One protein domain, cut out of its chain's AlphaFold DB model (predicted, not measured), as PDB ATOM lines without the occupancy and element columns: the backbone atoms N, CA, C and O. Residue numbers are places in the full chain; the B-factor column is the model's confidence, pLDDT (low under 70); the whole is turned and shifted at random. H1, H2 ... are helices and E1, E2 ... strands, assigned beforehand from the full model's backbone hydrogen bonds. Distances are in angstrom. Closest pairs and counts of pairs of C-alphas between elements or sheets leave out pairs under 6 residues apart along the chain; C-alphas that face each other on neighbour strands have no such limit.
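Overview. This is residues 155 to 212 of the 236 residues of the protein "FACT complex subunit" of Gongylonema pulchrum (UniProt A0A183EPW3). A small three-stranded sheet, E1, E2 and E3, with the short helix H1 over one face near one end, and a long hairpin, E4 and E5, make the two sides of an open V joined at residues 190 to 192. The hairpin's tip, residues 200 to 205, sticks out. The printed part has 58 residues, with one named helix and five named strands in the order H1 E1 E2 E3 E4 E5; both sheets, E1 - E2 - E3 and E4 - E5, are antiparallel, and the class is mostly strand. It is only just compact, close to loose, with a radius of gyration of the C-alphas of 12.3 A, and spans 39 by 26 by 19 A.

Arrangement. E1, residues 169 to 171, E2, residues 176 to 181, and E3, residues 184 to 189, form a meander, each strand the antiparallel neighbour of the one before. In the hairpin of E1 and E2, N 171 and O 176 are within hydrogen-bond range at 2.8 A; in that of E2 and E3, N 179 and O 186 are at 2.9 A. H1, residues 161 to 164, is on this sheet at a height of 7.5 A, only just over none of its strands, with two of its C-alphas falling on E2; the closest C-alphas of H1 and E1 are those of Val 163 and Tyr 169, 6.2 A apart. H1 is too short for an O i to N i+4 pair; its one O i to N i+3 pair is within range. E4, residues 193 to 201, and E5, residues 204 to 211, are an antiparallel hairpin at 164 degrees, with N 197 and O 208 at 2.9 A. E3 and E4 meet only through their link. H1, E1 and E2 are apart from E4 and E5.

Along the chain. E3 measures 16.2 A, E2 15.0 A, E4 23.8 A and E5 22.4 A from first to last C-alpha. H1 begins at C-alpha 161, (-24.088, -3.657, 5.212), and E5 ends at C-alpha 211, (-34.303, -5.780, 28.846).

Size, cuts and confidence. The C-alphas farthest apart, those of Glu 155 and Gly 202, are 40.2 A apart. The printed part has no cut, and the five links are tight. Mean pLDDT of the printed part is 89.8, and no printed residue is under 70.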
ATOM      1  N   GLU A 155     -16.540   5.679  15.816       88.38
ATOM      2  CA  GLU A 155     -15.569   4.955  14.976       88.38
ATOM      3  C   GLU A 155     -15.569   3.442  15.200       88.38
ATOM      4  O   GLU A 155     -15.206   2.685  14.302       88.38
ATOM      5  N   ARG A 156     -15.956   3.005  16.405       84.94
ATOM      6  CA  ARG A 156     -16.063   1.585  16.755       84.94
ATOM      7  C   ARG A 156     -17.419   0.998  16.386       84.94
ATOM      8  O   ARG A 156     -17.604  -0.201  16.564       84.94
ATOM      9  N   PHE A 157     -18.351   1.834  15.932       90.25
ATOM     10  CA  PHE A 157     -19.662   1.382  15.514       90.25
ATOM     11  C   PHE A 157     -19.532   0.553  14.223       90.25
ATOM     12  O   PHE A 157     -18.824   0.986  13.306       90.25
ATOM     13  N   PRO A 158     -20.183  -0.618  14.144       89.62
ATOM     14  CA  PRO A 158     -20.106  -1.490  12.979       89.62
ATOM     15  C   PRO A 158     -20.626  -0.769  11.718       89.62
ATOM     16  O   PRO A 158     -21.661  -0.102  11.759       89.62
ATOM     17  N   LYS A 159     -19.881  -0.876  10.610       87.19
ATOM     18  CA  LYS A 159     -20.194  -0.307   9.276       87.19
ATOM     19  C   LYS A 159     -20.606  -1.390   8.274       87.19
ATOM     20  O   LYS A 159     -20.386  -1.282   7.070       87.19
ATOM     21  N   GLU A 160     -21.100  -2.500   8.793       88.56
ATOM     22  CA  GLU A 160     -21.511  -3.666   8.042       88.56
ATOM     23  C   GLU A 160     -22.804  -3.353   7.283       88.56
ATOM     24  O   GLU A 160     -23.694  -2.666   7.786       88.56
ATOM     25  N   ALA A 161     -22.939  -3.915   6.079       86.69
ATOM     26  CA  ALA A 161     -24.088  -3.657   5.212       86.69
ATOM     27  C   ALA A 161     -25.436  -4.016   5.864       86.69
ATOM     28  O   ALA A 161     -26.457  -3.444   5.496       86.69
ATOM     29  N   ASP A 162     -25.447  -4.951   6.814       87.00
ATOM     30  CA  ASP A 162     -26.647  -5.353   7.551       87.00
ATOM     31  C   ASP A 162     -27.160  -4.216   8.446       87.00
ATOM     32  O   ASP A 162     -28.365  -3.984   8.519       87.00
ATOM     33  N   VAL A 163     -26.253  -3.449   9.062       87.56
ATOM     34  CA  VAL A 163     -26.599  -2.286   9.890       87.56
ATOM     35  C   VAL A 163     -27.167  -1.167   9.017       87.56
ATOM     36  O   VAL A 163     -28.219  -0.609   9.336       87.56
ATOM     37  N   ASP A 164     -26.538  -0.903   7.867       87.38
ATOM     38  CA  ASP A 164     -26.996   0.107   6.902       87.38
ATOM     39  C   ASP A 164     -28.350  -0.251   6.271       87.38
ATOM     40  O   ASP A 164     -29.178   0.621   5.990       87.38
ATOM     41  N   LYS A 165     -28.614  -1.548   6.070       90.12
ATOM     42  CA  LYS A 165     -29.901  -2.066   5.580       90.12
ATOM     43  C   LYS A 165     -30.974  -2.154   6.662       90.12
ATOM     44  O   LYS A 165     -32.075  -2.616   6.358       90.12
ATOM     45  N   LEU A 166     -30.693  -1.697   7.886       89.00
ATOM     46  CA  LEU A 166     -31.602  -1.769   9.031       89.00
ATOM     47  C   LEU A 166     -32.025  -3.211   9.353       89.00
ATOM     48  O   LEU A 166     -33.183  -3.474   9.672       89.00
ATOM     49  N   GLN A 167     -31.086  -4.150   9.258       89.38
ATOM     50  CA  GLN A 167     -31.249  -5.522   9.727       89.38
ATOM     51  C   GLN A 167     -30.694  -5.653  11.151       89.38
ATOM     52  O   GLN A 167     -29.839  -4.881  11.583       89.38
ATOM     53  N   ILE A 168     -31.197  -6.637  11.900       91.00
ATOM     54  CA  ILE A 168     -30.672  -6.943  13.234       91.00
ATOM     55  C   ILE A 168     -29.238  -7.454  13.079       91.00
ATOM     56  O   ILE A 168     -29.008  -8.438  12.374       91.00
ATOM     57  N   TYR A 169     -28.292  -6.810  13.760       93.88
ATOM     58  CA  TYR A 169     -26.876  -7.174  13.712       93.88
ATOM     59  C   TYR A 169     -26.354  -7.527  15.104       93.88
ATOM     60  O   TYR A 169     -26.663  -6.855  16.088       93.88
ATOM     61  N   VAL A 170     -25.545  -8.583  15.195       92.69
ATOM     62  CA  VAL A 170     -24.941  -9.035  16.454       92.69
ATOM     63  C   VAL A 170     -23.432  -8.831  16.382       92.69
ATOM     64  O   VAL A 170     -22.725  -9.617  15.748       92.69
ATOM     65  N   ASP A 171     -22.934  -7.808  17.077       91.94
ATOM     66  CA  ASP A 171     -21.501  -7.579  17.230       91.94
ATOM     67  C   ASP A 171     -20.949  -8.433  18.380       91.94
ATOM     68  O   ASP A 171     -21.094  -8.121  19.565       91.94
ATOM     69  N   ARG A 172     -20.266  -9.519  18.010       89.94
ATOM     70  CA  ARG A 172     -19.596 -10.421  18.957       89.94
ATOM     71  C   ARG A 172     -18.307  -9.844  19.546       89.94
ATOM     72  O   ARG A 172     -17.811 -10.386  20.526       89.94
ATOM     73  N   ARG A 173     -17.721  -8.799  18.949       87.81
ATOM     74  CA  ARG A 173     -16.475  -8.183  19.442       87.81
ATOM     75  C   ARG A 173     -16.744  -7.244  20.611       87.81
ATOM     76  O   ARG A 173     -15.934  -7.181  21.532       87.81
ATOM     77  N   HIS A 174     -17.870  -6.534  20.564       87.81
ATOM     78  CA  HIS A 174     -18.292  -5.580  21.591       87.81
ATOM     79  C   HIS A 174     -19.474  -6.077  22.428       87.81
ATOM     80  O   HIS A 174     -20.116  -5.271  23.105       87.81
ATOM     81  N   ASP A 175     -19.780  -7.379  22.371       90.19
ATOM     82  CA  ASP A 175     -20.846  -8.000  23.160       90.19
ATOM     83  C   ASP A 175     -22.159  -7.188  23.069       90.19
ATOM     84  O   ASP A 175     -22.771  -6.816  24.074       90.19
ATOM     85  N   SER A 176     -22.560  -6.826  21.844       92.12
ATOM     86  CA  SER A 176     -23.659  -5.885  21.598       92.12
ATOM     87  C   SER A 176     -24.567  -6.322  20.455       92.12
ATOM     88  O   SER A 176     -24.118  -6.827  19.430       92.12
ATOM     89  N   VAL A 177     -25.866  -6.085  20.617       93.44
ATOM     90  CA  VAL A 177     -26.899  -6.315  19.603       93.44
ATOM     91  C   VAL A 177     -27.380  -4.964  19.094       93.44
ATOM     92  O   VAL A 177     -27.726  -4.090  19.883       93.44
ATOM     93  N   ILE A 178     -27.397  -4.777  17.780       94.44
ATOM     94  CA  ILE A 178     -27.877  -3.562  17.126       94.44
ATOM     95  C   ILE A 178     -29.274  -3.836  16.588       94.44
ATOM     96  O   ILE A 178     -29.468  -4.728  15.759       94.44
ATOM     97  N   LEU A 179     -30.241  -3.061  17.078       93.06
ATOM     98  CA  LEU A 179     -31.645  -3.170  16.702       93.06
ATOM     99  C   LEU A 179     -32.085  -1.920  15.928       93.06
ATOM    100  O   LEU A 179     -31.812  -0.803  16.372       93.06
ATOM    101  N   PRO A 180     -32.781  -2.075  14.790       92.94
ATOM    102  CA  PRO A 180     -33.332  -0.951  14.046       92.94
ATOM    103  C   PRO A 180     -34.597  -0.422  14.742       92.94
ATOM    104  O   PRO A 180     -35.681  -0.986  14.601       92.94
ATOM    105  N   ILE A 181     -34.484   0.685  15.477       90.81
ATOM    106  CA  ILE A 181     -35.617   1.361  16.123       90.81
ATOM    107  C   ILE A 181     -36.018   2.556  15.258       90.81
ATOM    108  O   ILE A 181     -35.266   3.518  15.136       90.81
ATOM    109  N   PHE A 182     -37.191   2.484  14.624       87.81
ATOM    110  CA  PHE A 182     -37.741   3.547  13.765       87.81
ATOM    111  C   PHE A 182     -36.749   4.109  12.724       87.81
ATOM    112  O   PHE A 182     -36.702   5.310  12.466       87.81
ATOM    113  N   GLY A 183     -35.948   3.231  12.111       84.62
ATOM    114  CA  GLY A 183     -34.959   3.611  11.095       84.62
ATOM    115  C   GLY A 183     -33.613   4.088  11.647       84.62
ATOM    116  O   GLY A 183     -32.760   4.503  10.867       84.62
ATOM    117  N   VAL A 184     -33.408   4.003  12.962       88.38
ATOM    118  CA  VAL A 184     -32.135   4.295  13.624       88.38
ATOM    119  C   VAL A 184     -31.534   2.989  14.152       88.38
ATOM    120  O   VAL A 184     -32.206   2.278  14.901       88.38
ATOM    121  N   PRO A 185     -30.287   2.635  13.794       92.38
ATOM    122  CA  PRO A 185     -29.618   1.471  14.361       92.38
ATOM    123  C   PRO A 185     -29.158   1.783  15.792       92.38
ATOM    124  O   PRO A 185     -28.217   2.548  16.008       92.38
ATOM    125  N   VAL A 186     -29.834   1.200  16.783       92.69
ATOM    126  CA  VAL A 186     -29.581   1.450  18.208       92.69
ATOM    127  C   VAL A 186     -28.843   0.259  18.830       92.69
ATOM    128  O   VAL A 186     -29.348  -0.865  18.774       92.69
ATOM    129  N   PRO A 187     -27.655   0.468  19.426       93.50
ATOM    130  CA  PRO A 187     -26.891  -0.600  20.056       93.50
ATOM    131  C   PRO A 187     -27.323  -0.870  21.505       93.50
ATOM    132  O   PRO A 187     -27.431   0.049  22.316       93.50
ATOM    133  N   PHE A 188     -27.469  -2.148  21.848       92.75
ATOM    134  CA  PHE A 188     -27.745  -2.647  23.194       92.75
ATOM    135  C   PHE A 188     -26.657  -3.633  23.621       92.75
ATOM    136  O   PHE A 188     -26.437  -4.653  22.969       92.75
ATOM    137  N   HIS A 189     -25.983  -3.361  24.737       92.00
ATOM    138  CA  HIS A 189     -25.003  -4.289  25.300       92.00
ATOM    139  C   HIS A 189     -25.717  -5.523  25.868       92.00
ATOM    140  O   HIS A 189     -26.744  -5.385  26.538       92.00
ATOM    141  N   ILE A 190     -25.157  -6.725  25.689       90.56
ATOM    142  CA  ILE A 190     -25.793  -7.976  26.152       90.56
ATOM    143  C   ILE A 190     -26.048  -7.995  27.661       90.56
ATOM    144  O   ILE A 190     -26.982  -8.642  28.113       90.56
ATOM    145  N   SER A 191     -25.273  -7.248  28.456       86.12
ATOM    146  CA  SER A 191     -25.505  -7.148  29.906       86.12
ATOM    147  C   SER A 191     -26.827  -6.465  30.265       86.12
ATOM    148  O   SER A 191     -27.271  -6.572  31.405       86.12
ATOM    149  N   MET A 192     -27.411  -5.701  29.338       85.44
ATOM    150  CA  MET A 192     -28.716  -5.064  29.509       85.44
ATOM    151  C   MET A 192     -29.856  -5.928  28.970       85.44
ATOM    152  O   MET A 192     -31.012  -5.586  29.185       85.44
ATOM    153  N   ILE A 193     -29.566  -7.042  28.298       89.88
ATOM    154  CA  ILE A 193     -30.573  -7.951  27.753       89.88
ATOM    155  C   ILE A 193     -30.774  -9.091  28.748       89.88
ATOM    156  O   ILE A 193     -29.831  -9.774  29.138       89.88
ATOM    157  N   LYS A 194     -32.019  -9.302  29.173       88.12
ATOM    158  CA  LYS A 194     -32.389 -10.391  30.079       88.12
ATOM    159  C   LYS A 194     -32.579 -11.695  29.317       88.12
ATOM    160  O   LYS A 194     -32.025 -12.720  29.699       88.12
ATOM    161  N   ASN A 195     -33.409 -11.669  28.279       89.12
ATOM    162  CA  ASN A 195     -33.647 -12.800  27.390       89.12
ATOM    163  C   ASN A 195     -34.313 -12.329  26.092       89.12
ATOM    164  O   ASN A 195     -34.792 -11.200  25.991       89.12
ATOM    165  N   THR A 196     -34.355 -13.226  25.115       92.00
ATOM    166  CA  THR A 196     -35.059 -13.038  23.849       92.00
ATOM    167  C   THR A 196     -36.001 -14.210  23.628       92.00
ATOM    168  O   THR A 196     -35.589 -15.360  23.788       92.00
ATOM    169  N   SER A 197     -37.246 -13.939  23.251       92.00
ATOM    170  CA  SER A 197     -38.234 -14.966  22.911       92.00
ATOM    171  C   SER A 197     -38.691 -14.797  21.472       92.00
ATOM    172  O   SER A 197     -38.976 -13.680  21.044       92.00
ATOM    173  N   GLN A 198     -38.789 -15.909  20.751       92.75
ATOM    174  CA  GLN A 198     -39.296 -15.957  19.388       92.75
ATOM    175  C   GLN A 198     -40.658 -16.651  19.382       92.75
ATOM    176  O   GLN A 198     -40.802 -17.725  19.970       92.75
ATOM    177  N   SER A 199     -41.636 -16.062  18.702       89.81
ATOM    178  CA  SER A 199     -42.905 -16.714  18.380       89.81
ATOM    179  C   SER A 199     -43.185 -16.595  16.888       89.81
ATOM    180  O   SER A 199     -42.885 -15.578  16.264       89.81
ATOM    181  N   VAL A 200     -43.729 -17.661  16.309       91.50
ATOM    182  CA  VAL A 200     -44.056 -17.738  14.883       91.50
ATOM    183  C   VAL A 200     -45.571 -17.851  14.767       91.50
ATOM    184  O   VAL A 200     -46.160 -18.781  15.319       91.50
ATOM    185  N   GLU A 201     -46.196 -16.893  14.090       86.00
ATOM    186  CA  GLU A 201     -47.633 -16.871  13.807       86.00
ATOM    187  C   GLU A 201     -47.833 -16.846  12.288       86.00
ATOM    188  O   GLU A 201     -47.773 -15.794  11.649       86.00
ATOM    189  N   GLY A 202     -48.038 -18.029  11.703       88.00
ATOM    190  CA  GLY A 202     -48.104 -18.185  10.249       88.00
ATOM    191  C   GLY A 202     -46.791 -17.755   9.593       88.00
ATOM    192  O   GLY A 202     -45.736 -18.294   9.922       88.00
ATOM    193  N   ASP A 203     -46.864 -16.757   8.712       86.50
ATOM    194  CA  ASP A 203     -45.711 -16.217   7.976       86.50
ATOM    195  C   ASP A 203     -44.956 -15.111   8.735       86.50
ATOM    196  O   ASP A 203     -43.909 -14.637   8.285       86.50
ATOM    197  N   TYR A 204     -45.472 -14.678   9.888       83.06
ATOM    198  CA  TYR A 204     -44.865 -13.620  10.692       83.06
ATOM    199  C   TYR A 204     -44.070 -14.209  11.855       83.06
ATOM    200  O   TYR A 204     -44.522 -15.102  12.571       83.06
ATOM    201  N   THR A 205     -42.869 -13.673  12.070       88.69
ATOM    202  CA  THR A 205     -42.038 -13.994  13.234       88.69
ATOM    203  C   THR A 205     -41.954 -12.778  14.140       88.69
ATOM    204  O   THR A 205     -41.488 -11.718  13.723       88.69
ATOM    205  N   TYR A 206     -42.360 -12.948  15.391       90.38
ATOM    206  CA  TYR A 206     -42.160 -11.966  16.442       90.38
ATOM    207  C   TYR A 206     -40.895 -12.315  17.216       90.38
ATOM    208  O   TYR A 206     -40.725 -13.438  17.696       90.38
ATOM    209  N   LEU A 207     -40.014 -11.331  17.354       92.00
ATOM    210  CA  LEU A 207     -38.872 -11.391  18.250       92.00
ATOM    211  C   LEU A 207     -39.113 -10.383  19.364       92.00
ATOM    212  O   LEU A 207     -39.154  -9.187  19.100       92.00
ATOM    213  N   ARG A 208     -39.252 -10.872  20.592       92.00
ATOM    214  CA  ARG A 208     -39.352 -10.034  21.787       92.00
ATOM    215  C   ARG A 208     -38.021 -10.036  22.514       92.00
ATOM    216  O   ARG A 208     -37.507 -11.103  22.867       92.00
ATOM    217  N   VAL A 209     -37.486  -8.852  22.769       93.38
ATOM    218  CA  VAL A 209     -36.227  -8.646  23.493       93.38
ATOM    219  C   VAL A 209     -36.557  -8.052  24.853       93.38
ATOM    220  O   VAL A 209     -36.919  -6.887  24.956       93.38
ATOM    221  N   ASN A 210     -36.426  -8.841  25.917       91.94
ATOM    222  CA  ASN A 210     -36.646  -8.358  27.276       91.94
ATOM    223  C   ASN A 210     -35.350  -7.768  27.830       91.94
ATOM    224  O   ASN A 210     -34.308  -8.431  27.852       91.94
ATOM    225  N   LEU A 211     -35.426  -6.539  28.319       90.56
ATOM    226  CA  LEU A 211     -34.303  -5.780  28.846       90.56
ATOM    227  C   LEU A 211     -34.312  -5.760  30.381       90.56
ATOM    228  O   LEU A 211     -35.303  -6.022  31.073       90.56
ATOM    229  N   MET A 212     -33.141  -5.470  30.923       85.00
ATOM    230  CA  MET A 212     -32.900  -5.268  32.336       85.00
ATOM    231  C   MET A 212     -33.427  -3.894  32.752       85.00
ATOM    232  O   MET A 212     -32.912  -2.866  32.327       85.00
TER     233      MET A 212